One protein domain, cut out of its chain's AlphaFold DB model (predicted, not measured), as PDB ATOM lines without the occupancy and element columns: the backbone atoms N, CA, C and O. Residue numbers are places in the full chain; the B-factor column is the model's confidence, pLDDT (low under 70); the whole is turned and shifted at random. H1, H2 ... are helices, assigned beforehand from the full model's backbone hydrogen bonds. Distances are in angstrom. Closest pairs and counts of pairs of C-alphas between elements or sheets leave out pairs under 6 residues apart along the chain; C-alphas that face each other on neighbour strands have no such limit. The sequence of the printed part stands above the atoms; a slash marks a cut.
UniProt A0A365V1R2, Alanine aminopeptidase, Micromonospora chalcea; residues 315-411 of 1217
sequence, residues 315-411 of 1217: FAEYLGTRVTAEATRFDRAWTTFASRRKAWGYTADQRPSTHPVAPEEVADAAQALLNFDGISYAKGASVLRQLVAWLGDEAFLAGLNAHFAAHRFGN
ATOM      1  N   PHE A 315     205.252 225.037 259.102       94.44
ATOM      2  CA  PHE A 315     205.678 224.080 258.085       94.44
ATOM      3  C   PHE A 315     206.086 224.793 256.806       94.44
ATOM      4  O   PHE A 315     207.134 224.456 256.258       94.44
ATOM      5  N   ALA A 316     205.317 225.790 256.371       94.56
ATOM      6  CA  ALA A 316     205.647 226.585 255.200       94.56
ATOM      7  C   ALA A 316     206.948 227.375 255.384       94.56
ATOM      8  O   ALA A 316     207.810 227.348 254.510       94.56
ATOM      9  N   GLU A 317     207.177 227.974 256.554       95.50
ATOM     10  CA  GLU A 317     208.436 228.660 256.870       95.50
ATOM     11  C   GLU A 317     209.631 227.689 256.897       95.50
ATOM     12  O   GLU A 317     210.674 227.962 256.291       95.50
ATOM     13  N   TYR A 318     209.488 226.536 257.563       97.19
ATOM     14  CA  TYR A 318     210.535 225.512 257.634       97.19
ATOM     15  C   TYR A 318     210.874 224.948 256.250       97.19
ATOM     16  O   TYR A 318     212.044 224.902 255.864       97.19
ATOM     17  N   LEU A 319     209.859 224.520 255.497       97.44
ATOM     18  CA  LEU A 319     210.034 223.913 254.183       97.44
ATOM     19  C   LEU A 319     210.445 224.936 253.133       97.44
ATOM     20  O   LEU A 319     211.303 224.619 252.320       97.44
ATOM     21  N   GLY A 320     209.906 226.154 253.170       97.25
ATOM     22  CA  GLY A 320     210.309 227.242 252.283       97.25
ATOM     23  C   GLY A 320     211.797 227.553 252.430       97.25
ATOM     24  O   GLY A 320     212.528 227.574 251.439       97.25
ATOM     25  N   THR A 321     212.285 227.665 253.671       97.69
ATOM     26  CA  THR A 321     213.719 227.857 253.954       97.69
ATOM     27  C   THR A 321     214.545 226.643 253.516       97.69
ATOM     28  O   THR A 321     215.564 226.792 252.838       97.69
ATOM     29  N   ARG A 322     214.097 225.425 253.858       97.44
ATOM     30  CA  ARG A 322     214.783 224.171 253.504       97.44
ATOM     31  C   ARG A 322     214.915 223.995 251.994       97.44
ATOM     32  O   ARG A 322     216.009 223.739 251.507       97.44
ATOM     33  N   VAL A 323     213.811 224.112 251.263       98.38
ATOM     34  CA  VAL A 323     213.763 223.914 249.811       98.38
ATOM     35  C   VAL A 323     214.570 224.988 249.098       98.38
ATOM     36  O   VAL A 323     215.309 224.655 248.176       98.38
ATOM     37  N   THR A 324     214.517 226.238 249.561       98.50
ATOM     38  CA  THR A 324     215.365 227.305 249.014       98.50
ATOM     39  C   THR A 324     216.844 226.945 249.136       98.50
ATOM     40  O   THR A 324     217.549 226.952 248.125       98.50
ATOM     41  N   ALA A 325     217.286 226.539 250.331       97.50
ATOM     42  CA  ALA A 325     218.675 226.159 250.587       97.50
ATOM     43  C   ALA A 325     219.122 224.893 249.830       97.50
ATOM     44  O   ALA A 325     220.285 224.777 249.455       97.50
ATOM     45  N   GLU A 326     218.227 223.924 249.627       97.44
ATOM     46  CA  GLU A 326     218.571 222.633 249.018       97.44
ATOM     47  C   GLU A 326     218.453 222.614 247.486       97.44
ATOM     48  O   GLU A 326     219.143 221.824 246.840       97.44
ATOM     49  N   ALA A 327     217.557 223.415 246.900       97.88
ATOM     50  CA  ALA A 327     217.161 223.281 245.495       97.88
ATOM     51  C   ALA A 327     217.527 224.480 244.612       97.88
ATOM     52  O   ALA A 327     217.573 224.335 243.389       97.88
ATOM     53  N   THR A 328     217.771 225.650 245.202       98.12
ATOM     54  CA  THR A 328     218.032 226.886 244.453       98.12
ATOM     55  C   THR A 328     219.496 227.310 244.553       98.12
ATOM     56  O   THR A 328     220.303 226.672 245.225       98.12
ATOM     57  N   ARG A 329     219.862 228.415 243.889       96.56
ATOM     58  CA  ARG A 329     221.203 229.009 244.019       96.56
ATOM     59  C   ARG A 329     221.476 229.631 245.398       96.56
ATOM     60  O   ARG A 329     222.619 229.981 245.665       96.56
ATOM     61  N   PHE A 330     220.452 229.797 246.236       96.56
ATOM     62  CA  PHE A 330     220.538 230.438 247.549       96.56
ATOM     63  C   PHE A 330     220.784 229.403 248.656       96.56
ATOM     64  O   PHE A 330     219.964 229.202 249.552       96.56
ATOM     65  N   ASP A 331     221.935 228.730 248.596       94.56
ATOM     66  CA  ASP A 331     222.312 227.656 249.527       94.56
ATOM     67  C   ASP A 331     222.534 228.139 250.979       94.56
ATOM     68  O   ASP A 331     222.640 227.332 251.909       94.56
ATOM     69  N   ARG A 332     222.555 229.462 251.199       94.25
ATOM     70  CA  ARG A 332     222.763 230.117 252.500       94.25
ATOM     71  C   ARG A 332     221.499 230.581 253.210       94.25
ATOM     72  O   ARG A 332     221.642 231.152 254.288       94.25
ATOM     73  N   ALA A 333     220.299 230.233 252.741       95.88
ATOM     74  CA  ALA A 333     219.038 230.676 253.357       95.88
ATOM     75  C   ALA A 333     218.924 230.389 254.876       95.88
ATOM     76  O   ALA A 333     218.349 231.179 255.626       95.88
ATOM     77  N   TRP A 334     219.535 229.307 255.382       96.38
ATOM     78  CA  TRP A 334     219.590 229.033 256.829       96.38
ATOM     79  C   TRP A 334     220.419 230.048 257.629       96.38
ATOM     80  O   TRP A 334     220.147 230.260 258.809       96.38
ATOM     81  N   THR A 335     221.409 230.685 257.004       95.44
ATOM     82  CA  THR A 335     222.198 231.780 257.590       95.44
ATOM     83  C   THR A 335     221.299 232.989 257.837       95.44
ATOM     84  O   THR A 335     221.230 233.485 258.963       95.44
ATOM     85  N   THR A 336     220.539 233.401 256.817       93.38
ATOM     86  CA  THR A 336     219.548 234.483 256.894       93.38
ATOM     87  C   THR A 336     218.441 234.159 257.896       93.38
ATOM     88  O   THR A 336     218.028 235.013 258.686       93.38
ATOM     89  N   PHE A 337     217.978 232.904 257.925       95.44
ATOM     90  CA  PHE A 337     217.008 232.445 258.916       95.44
ATOM     91  C   PHE A 337     217.544 232.615 260.345       95.44
ATOM     92  O   PHE A 337     216.858 233.186 261.197       95.44
ATOM     93  N   ALA A 338     218.778 232.173 260.604       94.31
ATOM     94  CA  ALA A 338     219.405 232.270 261.917       94.31
ATOM     95  C   ALA A 338     219.630 233.727 262.361       94.31
ATOM     96  O   ALA A 338     219.379 234.039 263.528       94.31
ATOM     97  N   SER A 339     220.052 234.624 261.457       89.56
ATOM     98  CA  SER A 339     220.330 236.030 261.796       89.56
ATOM     99  C   SER A 339     219.058 236.876 261.947       89.56
ATOM    100  O   SER A 339     218.915 237.590 262.941       89.56
ATOM    101  N   ARG A 340     218.101 236.768 261.010       88.31
ATOM    102  CA  ARG A 340     216.888 237.610 260.971       88.31
ATOM    103  C   ARG A 340     215.684 236.955 261.617       88.31
ATOM    104  O   ARG A 340     215.098 237.491 262.562       88.31
ATOM    105  N   ARG A 341     215.267 235.814 261.066       92.00
ATOM    106  CA  ARG A 341     213.969 235.199 261.382       92.00
ATOM    107  C   ARG A 341     213.959 234.707 262.821       92.00
ATOM    108  O   ARG A 341     213.054 235.036 263.587       92.00
ATOM    109  N   LYS A 342     215.018 234.016 263.235       93.50
ATOM    110  CA  LYS A 342     215.143 233.480 264.589       93.50
ATOM    111  C   LYS A 342     215.261 234.571 265.654       93.50
ATOM    112  O   LYS A 342     214.627 234.457 266.701       93.50
ATOM    113  N   ALA A 343     215.978 235.661 265.368       89.62
ATOM    114  CA  ALA A 343     216.053 236.829 266.249       89.62
ATOM    115  C   ALA A 343     214.676 237.483 266.480       89.62
ATOM    116  O   ALA A 343     214.335 237.856 267.611       89.62
ATOM    117  N   TRP A 344     213.846 237.570 265.433       92.44
ATOM    118  CA  TRP A 344     212.450 237.993 265.559       92.44
ATOM    119  C   TRP A 344     211.637 237.028 266.434       92.44
ATOM    120  O   TRP A 344     210.944 237.484 267.347       92.44
ATOM    121  N   GLY A 345     211.796 235.715 266.236       94.44
ATOM    122  CA  GLY A 345     211.184 234.684 267.078       94.44
ATOM    123  C   GLY A 345     211.568 234.800 268.555       94.44
ATOM    124  O   GLY A 345     210.690 234.818 269.416       94.44
ATOM    125  N   TYR A 346     212.858 234.967 268.871       94.38
ATOM    126  CA  TYR A 346     213.318 235.188 270.249       94.38
ATOM    127  C   TYR A 346     212.704 236.447 270.859       94.38
ATOM    128  O   TYR A 346     212.321 236.448 272.028       94.38
ATOM    129  N   THR A 347     212.605 237.525 270.082       90.88
ATOM    130  CA  THR A 347     212.016 238.784 270.550       90.88
ATOM    131  C   THR A 347     210.523 238.635 270.834       90.88
ATOM    132  O   THR A 347     210.047 239.188 271.822       90.88
ATOM    133  N   ALA A 348     209.779 237.920 269.986       92.44
ATOM    134  CA  ALA A 348     208.353 237.670 270.185       92.44
ATOM    135  C   ALA A 348     208.112 236.792 271.425       92.44
ATOM    136  O   ALA A 348     207.375 237.184 272.330       92.44
ATOM    137  N   ASP A 349     208.826 235.669 271.521       94.81
ATOM    138  CA  ASP A 349     208.626 234.656 272.562       94.81
ATOM    139  C   ASP A 349     209.076 235.116 273.963       94.81
ATOM    140  O   ASP A 349     208.626 234.562 274.964       94.81
ATOM    141  N   GLN A 350     209.916 236.156 274.053       92.12
ATOM    142  CA  GLN A 350     210.365 236.753 275.320       92.12
ATOM    143  C   GLN A 350     209.500 237.939 275.800       92.12
ATOM    144  O   GLN A 350     209.715 238.444 276.906       92.12
ATOM    145  N   ARG A 351     208.513 238.406 275.022       90.88
ATOM    146  CA  ARG A 351     207.614 239.498 275.450       90.88
ATOM    147  C   ARG A 351     206.621 239.035 276.526       90.88
ATOM    148  O   ARG A 351     206.276 237.859 276.583       90.88
ATOM    149  N   PRO A 352     206.054 239.961 277.325       87.38
ATOM    150  CA  PRO A 352     204.953 239.637 278.238       87.38
ATOM    151  C   PRO A 352     203.702 239.078 277.541       87.38
ATOM    152  O   PRO A 352     202.904 238.407 278.182       87.38
ATOM    153  N   SER A 353     203.531 239.368 276.248       86.00
ATOM    154  CA  SER A 353     202.450 238.860 275.397       86.00
ATOM    155  C   SER A 353     202.762 237.510 274.737       86.00
ATOM    156  O   SER A 353     202.093 237.157 273.774       86.00
ATOM    157  N   THR A 354     203.802 236.801 275.187       92.25
ATOM    158  CA  THR A 354     204.198 235.500 274.630       92.25
ATOM    159  C   THR A 354     203.072 234.466 274.720       92.25
ATOM    160  O   THR A 354     202.238 234.514 275.628       92.25
ATOM    161  N   HIS A 355     203.081 233.498 273.807       91.50
ATOM    162  CA  HIS A 355     202.147 232.380 273.781       91.50
ATOM    163  C   HIS A 355     202.838 231.083 273.312       91.50
ATOM    164  O   HIS A 355     203.937 231.119 272.756       91.50
ATOM    165  N   PRO A 356     202.244 229.901 273.559       92.31
ATOM    166  CA  PRO A 356     202.727 228.641 272.989       92.31
ATOM    167  C   PRO A 356     202.644 228.621 271.457       92.31
ATOM    168  O   PRO A 356     201.810 229.317 270.885       92.31
ATOM    169  N   VAL A 357     203.452 227.778 270.801       91.69
ATOM    170  CA  VAL A 357     203.370 227.564 269.338       91.69
ATOM    171  C   VAL A 357     202.007 226.974 268.961       91.69
ATOM    172  O   VAL A 357     201.380 227.430 268.016       91.69
ATOM    173  N   ALA A 358     201.523 226.015 269.754       89.88
ATOM    174  CA  ALA A 358     200.197 225.425 269.628       89.88
ATOM    175  C   ALA A 358     199.378 225.743 270.895       89.88
ATOM    176  O   ALA A 358     199.447 224.989 271.874       89.88
ATOM    177  N   PRO A 359     198.632 226.858 270.953       85.44
ATOM    178  CA  PRO A 359     197.747 227.142 272.083       85.44
ATOM    179  C   PRO A 359     196.634 226.081 272.205       85.44
ATOM    180  O   PRO A 359     196.208 225.501 271.213       85.44
ATOM    181  N   GLU A 360     196.170 225.790 273.425       79.75
ATOM    182  CA  GLU A 360     195.090 224.802 273.650       79.75
ATOM    183  C   GLU A 360     193.726 225.298 273.148       79.75
ATOM    184  O   GLU A 360     192.910 224.524 272.646       79.75
ATOM    185  N   GLU A 361     193.477 226.601 273.282       79.75
ATOM    186  CA  GLU A 361     192.222 227.220 272.878       79.75
ATOM    187  C   GLU A 361     192.443 228.593 272.247       79.75
ATOM    188  O   GLU A 361     193.032 229.499 272.841       79.75
ATOM    189  N   VAL A 362     191.884 228.750 271.047       81.50
ATOM    190  CA  VAL A 362     191.674 230.035 270.380       81.50
ATOM    191  C   VAL A 362     190.167 230.239 270.267       81.50
ATOM    192  O   VAL A 362     189.478 229.465 269.595       81.50
ATOM    193  N   ALA A 363     189.646 231.239 270.982       81.69
ATOM    194  CA  ALA A 363     188.209 231.394 271.199       81.69
ATOM    195  C   ALA A 363     187.455 231.797 269.922       81.69
ATOM    196  O   ALA A 363     186.328 231.343 269.687       81.69
ATOM    197  N   ASP A 364     188.082 232.631 269.094       81.44
ATOM    198  CA  ASP A 364     187.510 233.175 267.868       81.44
ATOM    199  C   ASP A 364     188.592 233.520 266.829       81.44
ATOM    200  O   ASP A 364     189.792 233.530 267.119       81.44
ATOM    201  N   ALA A 365     188.159 233.813 265.603       76.38
ATOM    202  CA  ALA A 365     189.050 234.169 264.498       76.38
ATOM    203  C   ALA A 365     189.848 235.472 264.729       76.38
ATOM    204  O   ALA A 365     190.923 235.641 264.162       76.38
ATOM    205  N   ALA A 366     189.381 236.388 265.589       78.31
ATOM    206  CA  ALA A 366     190.109 237.632 265.850       78.31
ATOM    207  C   ALA A 366     191.309 237.391 266.778       78.31
ATOM    208  O   ALA A 366     192.369 237.984 266.589       78.31
ATOM    209  N   GLN A 367     191.164 236.490 267.753       79.00
ATOM    210  CA  GLN A 367     192.280 236.028 268.572       79.00
ATOM    211  C   GLN A 367     193.303 235.248 267.732       79.00
ATOM    212  O   GLN A 367     194.499 235.408 267.954       79.00
ATOM    213  N   ALA A 368     192.855 234.457 266.751       75.19
ATOM    214  CA  ALA A 368     193.753 233.747 265.838       75.19
ATOM    215  C   ALA A 368     194.687 234.695 265.070       75.19
ATOM    216  O   ALA A 368     195.882 234.430 264.975       75.19
ATOM    217  N   LEU A 369     194.162 235.830 264.591       75.12
ATOM    218  CA  LEU A 369     194.943 236.845 263.874       75.12
ATOM    219  C   LEU A 369     196.110 237.411 264.702       75.12
ATOM    220  O   LEU A 369     197.129 237.803 264.144       75.12
ATOM    221  N   LEU A 370     195.992 237.438 266.034       77.62
ATOM    222  CA  LEU A 370     197.065 237.916 266.912       77.62
ATOM    223  C   LEU A 370     198.245 236.941 267.007       77.62
ATOM    224  O   LEU A 370     199.330 237.364 267.396       77.62
ATOM    225  N   ASN A 371     198.045 235.674 266.636       76.94
ATOM    226  CA  ASN A 371     199.083 234.647 266.669       76.94
ATOM    227  C   ASN A 371     199.945 234.640 265.389       76.94
ATOM    228  O   ASN A 371     200.847 233.811 265.274       76.94
ATOM    229  N   PHE A 372     199.706 235.542 264.427       74.38
ATOM    230  CA  PHE A 372     200.577 235.748 263.262       74.38
ATOM    231  C   PHE A 372     201.813 236.565 263.645       74.38
ATOM    232  O   PHE A 372     201.929 237.758 263.354       74.38
ATOM    233  N   ASP A 373     202.748 235.924 264.341       84.62
ATOM    234  CA  ASP A 373     203.969 236.567 264.805       84.62
ATOM    235  C   ASP A 373     205.194 235.632 264.772       84.62
ATOM    236  O   ASP A 373     205.161 234.515 264.252       84.62
ATOM    237  N   GLY A 374     206.316 236.087 265.336       87.94
ATOM    238  CA  GLY A 374     207.576 235.342 265.311       87.94
ATOM    239  C   GLY A 374     207.518 233.974 265.994       87.94
ATOM    240  O   GLY A 374     208.417 233.159 265.777       87.94
ATOM    241  N   ILE A 375     206.488 233.696 266.795       91.31
ATOM    242  CA  ILE A 375     206.278 232.403 267.443       91.31
ATOM    243  C   ILE A 375     205.754 231.388 266.420       91.31
ATOM    244  O   ILE A 375     206.371 230.336 266.246       91.31
ATOM    245  N   SER A 376     204.679 231.715 265.700       86.44
ATOM    246  CA  SER A 376     204.066 230.814 264.707       86.44
ATOM    247  C   SER A 376     204.935 230.613 263.464       86.44
ATOM    248  O   SER A 376     204.888 229.550 262.857       86.44
ATOM    249  N   TYR A 377     205.777 231.584 263.106       90.44
ATOM    250  CA  TYR A 377     206.717 231.440 261.990       90.44
ATOM    251  C   TYR A 377     208.071 230.898 262.461       90.44
ATOM    252  O   TYR A 377     208.397 229.729 262.270       90.44
ATOM    253  N   ALA A 378     208.880 231.737 263.113       94.06
ATOM    254  CA  ALA A 378     210.291 231.437 263.341       94.06
ATOM    255  C   ALA A 378     210.530 230.394 264.443       94.06
ATOM    256  O   ALA A 378     211.339 229.476 264.256       94.06
ATOM    257  N   LYS A 379     209.841 230.497 265.593       96.12
ATOM    258  CA  LYS A 379     209.940 229.468 266.643       96.12
ATOM    259  C   LYS A 379     209.359 228.156 266.139       96.12
ATOM    260  O   LYS A 379     210.048 227.147 266.226       96.12
ATOM    261  N   GLY A 380     208.163 228.171 265.561       95.00
ATOM    262  CA  GLY A 380     207.536 226.987 264.985       95.00
ATOM    263  C   GLY A 380     208.417 226.271 263.954       95.00
ATOM    264  O   GLY A 380     208.673 225.077 264.101       95.00
ATOM    265  N   ALA A 381     208.997 226.992 262.990       96.31
ATOM    266  CA  ALA A 381     209.932 226.412 262.022       96.31
ATOM    267  C   ALA A 381     211.196 225.828 262.681       96.31
ATOM    268  O   ALA A 381     211.654 224.743 262.320       96.31
ATOM    269  N   SER A 382     211.736 226.503 263.701       97.00
ATOM    270  CA  SER A 382     212.874 225.988 264.476       97.00
ATOM    271  C   SER A 382     212.507 224.740 265.291       97.00
ATOM    272  O   SER A 382     213.332 223.844 265.457       97.00
ATOM    273  N   VAL A 383     211.270 224.656 265.789       96.25
ATOM    274  CA  VAL A 383     210.733 223.481 266.490       96.25
ATOM    275  C   VAL A 383     210.556 222.308 265.528       96.25
ATOM    276  O   VAL A 383     210.895 221.183 265.885       96.25
ATOM    277  N   LEU A 384     210.109 222.550 264.293       96.06
ATOM    278  CA  LEU A 384     210.061 221.518 263.256       96.06
ATOM    279  C   LEU A 384     211.459 221.034 262.882       96.06
ATOM    280  O   LEU A 384     211.687 219.831 262.827       96.06
ATOM    281  N   ARG A 385     212.427 221.942 262.724       95.94
ATOM    282  CA  ARG A 385     213.830 221.563 262.510       95.94
ATOM    283  C   ARG A 385     214.371 220.704 263.659       95.94
ATOM    284  O   ARG A 385     215.009 219.682 263.406       95.94
ATOM    285  N   GLN A 386     214.037 221.055 264.901       97.00
ATOM    286  CA  GLN A 386     214.370 220.259 266.083       97.00
ATOM    287  C   GLN A 386     213.676 218.890 266.080       97.00
ATOM    288  O   GLN A 386     214.273 217.899 266.502       97.00
ATOM    289  N   LEU A 387     212.433 218.811 265.600       96.31
ATOM    290  CA  LEU A 387     211.696 217.557 265.462       96.31
ATOM    291  C   LEU A 387     212.331 216.649 264.404       96.31
ATOM    292  O   LEU A 387     212.488 215.458 264.654       96.31
ATOM    293  N   VAL A 388     212.762 217.202 263.266       96.31
ATOM    294  CA  VAL A 388     213.500 216.454 262.235       96.31
ATOM    295  C   VAL A 388     214.815 215.921 262.788       96.31
ATOM    296  O   VAL A 388     215.101 214.738 262.621       96.31
ATOM    297  N   ALA A 389     215.583 216.745 263.509       94.94
ATOM    298  CA  ALA A 389     216.792 216.279 264.186       94.94
ATOM    299  C   ALA A 389     216.470 215.148 265.183       94.94
ATOM    300  O   ALA A 389     217.169 214.140 265.233       94.94
ATOM    301  N   TRP A 390     215.381 215.281 265.945       93.88
ATOM    302  CA  TRP A 390     214.971 214.307 266.958       93.88
ATOM    303  C   TRP A 390     214.521 212.960 266.374       93.88
ATOM    304  O   TRP A 390     214.851 211.911 266.929       93.88
ATOM    305  N   LEU A 391     213.750 212.979 265.285       95.12
ATOM    306  CA  LEU A 391     213.158 211.784 264.674       95.12
ATOM    307  C   LEU A 391     214.054 211.127 263.620       95.12
ATOM    308  O   LEU A 391     213.989 209.912 263.440       95.12
ATOM    309  N   GLY A 392     214.871 211.923 262.931       94.88
ATOM    310  CA  GLY A 392     215.522 211.553 261.679       94.88
ATOM    311  C   GLY A 392     214.656 211.889 260.459       94.88
ATOM    312  O   GLY A 392     213.431 211.744 260.478       94.88
ATOM    313  N   ASP A 393     215.310 212.323 259.379       95.06
ATOM    314  CA  ASP A 393     214.649 212.866 258.184       95.06
ATOM    315  C   ASP A 393     213.743 211.843 257.474       95.06
ATOM    316  O   ASP A 393     212.614 212.158 257.110       95.06
ATOM    317  N   GLU A 394     214.190 210.589 257.351       96.31
ATOM    318  CA  GLU A 394     213.423 209.520 256.695       96.31
ATOM    319  C   GLU A 394     212.097 209.233 257.419       96.31
ATOM    320  O   GLU A 394     211.036 209.192 256.794       96.31
ATOM    321  N   ALA A 395     212.142 209.089 258.747       97.00
ATOM    322  CA  ALA A 395     210.955 208.837 259.560       97.00
ATOM    323  C   ALA A 395     209.995 210.033 259.557       97.00
ATOM    324  O   ALA A 395     208.779 209.852 259.484       97.00
ATOM    325  N   PHE A 396     210.537 211.255 259.598       96.81
ATOM    326  CA  PHE A 396     209.744 212.476 259.502       96.81
ATOM    327  C   PHE A 396     208.981 212.540 258.172       96.81
ATOM    328  O   PHE A 396     207.753 212.634 258.180       96.81
ATOM    329  N   LEU A 397     209.671 212.395 257.035       96.94
ATOM    330  CA  LEU A 397     209.043 212.425 255.709       96.94
ATOM    331  C   LEU A 397     208.040 211.279 255.509       96.94
ATOM    332  O   LEU A 397     206.979 211.486 254.918       96.94
ATOM    333  N   ALA A 398     208.326 210.080 256.024       97.25
ATOM    334  CA  ALA A 398     207.382 208.964 255.988       97.25
ATOM    335  C   ALA A 398     206.086 209.280 256.757       97.25
ATOM    336  O   ALA A 398     204.992 209.023 256.249       97.25
ATOM    337  N   GLY A 399     206.198 209.891 257.941       97.12
ATOM    338  CA  GLY A 399     205.044 210.321 258.731       97.12
ATOM    339  C   GLY A 399     204.231 211.423 258.048       97.12
ATOM    340  O   GLY A 399     203.005 211.326 257.999       97.12
ATOM    341  N   LEU A 400     204.887 212.417 257.436       96.69
ATOM    342  CA  LEU A 400     204.197 213.457 256.657       96.69
ATOM    343  C   LEU A 400     203.437 212.876 255.460       96.69
ATOM    344  O   LEU A 400     202.276 213.208 255.236       96.69
ATOM    345  N   ASN A 401     204.052 211.953 254.719       97.19
ATOM    346  CA  ASN A 401     203.397 211.297 253.588       97.19
ATOM    347  C   ASN A 401     202.178 210.466 254.019       97.19
ATOM    348  O   ASN A 401     201.151 210.484 253.338       97.19
ATOM    349  N   ALA A 402     202.259 209.776 255.162       97.06
ATOM    350  CA  ALA A 402     201.115 209.072 255.738       97.06
ATOM    351  C   ALA A 402     199.993 210.042 256.148       97.06
ATOM    352  O   ALA A 402     198.822 209.777 255.873       97.06
ATOM    353  N   HIS A 403     200.350 211.185 256.741       96.19
ATOM    354  CA  HIS A 403     199.407 212.236 257.114       96.19
ATOM    355  C   HIS A 403     198.672 212.808 255.891       96.19
ATOM    356  O   HIS A 403     197.441 212.842 255.863       96.19
ATOM    357  N   PHE A 404     199.396 213.159 254.824       96.31
ATOM    358  CA  PHE A 404     198.779 213.639 253.584       96.31
ATOM    359  C   PHE A 404     197.860 212.612 252.935       96.31
ATOM    360  O   PHE A 404     196.785 212.970 252.459       96.31
ATOM    361  N   ALA A 405     198.253 211.338 252.922       95.88
ATOM    362  CA  ALA A 405     197.419 210.278 252.368       95.88
ATOM    363  C   ALA A 405     196.104 210.108 253.149       95.88
ATOM    364  O   ALA A 405     195.063 209.861 252.540       95.88
ATOM    365  N   ALA A 406     196.141 210.259 254.477       96.62
ATOM    366  CA  ALA A 406     194.975 210.103 255.340       96.62
ATOM    367  C   ALA A 406     193.996 211.289 255.272       96.62
ATOM    368  O   ALA A 406     192.787 211.079 255.366       96.62
ATOM    369  N   HIS A 407     194.498 212.514 255.080       95.81
ATOM    370  CA  HIS A 407     193.702 213.747 255.193       95.81
ATOM    371  C   HIS A 407     193.586 214.551 253.889       95.81
ATOM    372  O   HIS A 407     193.190 215.715 253.918       95.81
ATOM    373  N   ARG A 408     193.915 213.953 252.738       95.44
ATOM    374  CA  ARG A 408     193.919 214.620 251.425       95.44
ATOM    375  C   ARG A 408     192.597 215.345 251.124       95.44
ATOM    376  O   ARG A 408     191.544 214.714 251.091       95.44
ATOM    377  N   PHE A 409     192.675 216.650 250.849       95.06
ATOM    378  CA  PHE A 409     191.548 217.583 250.658       95.06
ATOM    379  C   PHE A 409     190.575 217.686 251.839       95.06
ATOM    380  O   PHE A 409     189.462 218.188 251.700       95.06
ATOM    381  N   GLY A 410     190.998 217.226 253.010       94.38
ATOM    382  CA  GLY A 410     190.253 217.303 254.253       94.38
ATOM    383  C   GLY A 410     190.926 218.227 255.253       94.38
ATOM    384  O   GLY A 410     191.711 219.120 254.899       94.38
ATOM    385  N   ASN A 411     190.596 217.978 256.516       94.06
ATOM    386  CA  ASN A 411     191.151 218.673 257.658       94.06
ATOM    387  C   ASN A 411     191.843 217.691 258.603       94.06
ATOM    388  O   ASN A 411     191.511 216.498 258.626       94.06
TER     389      ASN A 411
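Overview. This is residues 315 to 411 of the 1217 residues of the protein "Alanine aminopeptidase" of Micromonospora chalcea (UniProt A0A365V1R2). What shape do these atoms make? A helical hairpin, H1 and H2, is crossed by H4, and the three centres make a triangle at the core; H5 follows the last end of H4 as an arm whose residues 398 to 407 stick out, while the long link 350 to 364 and the small helix H3 lie toward the first end of H4. What is it built of? The printed part has 97 residues with five named helices, H1 to H5 in chain order, and no named strand; its class is all helix. How dense is it? It is only just loose, close to compact, with a radius of gyration of the C-alphas of 15.1 A and spans of 36 by 36 by 23 A.

Arrangement. How does the first hairpin stand? H1, residues 315 to 327, and H2, residues 333 to 349, form a helical hairpin at a shallow tilt of 18 degrees, opposite ways. They touch through residues 321 to 325 of H1 and 333 to 337 of H2 alone, closest at the C-alphas of Ala 325 and Ala 333, 5.3 A apart. Where does H4 come in? H4, residues 375 to 391, touches H1 through residues 315 to 318 of H1 alone, with the C-alphas of Tyr 318 and Ala 381 closest at 4.5 A, at a steep tilt of 65 degrees. It touches H2 through its residues 375 to 382 alone, with the C-alphas of Gly 345 and Ala 378 closest at 5.0 A, at a steep tilt of 62 degrees. What of the other two helices? H3, residues 365 to 369, touches no helix. H5, residues 393 to 407, is close to but not clearly touching H4, with the C-alphas of Val 388 and Phe 396 closest at 6.1 A. Are the backbones whole? Every O i to N i+4 pair is within hydrogen-bond range in H1, H3 and H5, against 11 of 13 in H2 and 11 of 13 in H4.

Along the chain. Where does H1 begin? C-alpha 315 is at (205.678, 224.080, 258.085), and H1 is 17.1 A long. How long are the others? H2 measures 22.2 A, with a kink of 30 degrees near residue 340; H3 measures 6.5 A and H4 21.9 A. Where does H5 end? It measures 21.2 A and ends with C-alpha 407 at (193.702, 213.747, 255.193).

Size, cuts and confidence. How far does it reach? The two C-alphas farthest apart, those of Arg 329 and Ala 363, are 42.8 A apart. Which link is long? That from H2 to H3, 15 residues, is long; the other three are tight. Is anything missing or uncertain? The printed part has no cut, and no printed residue is under 70 in pLDDT; H3 has a mean of 77, against 92.2 for the printed part.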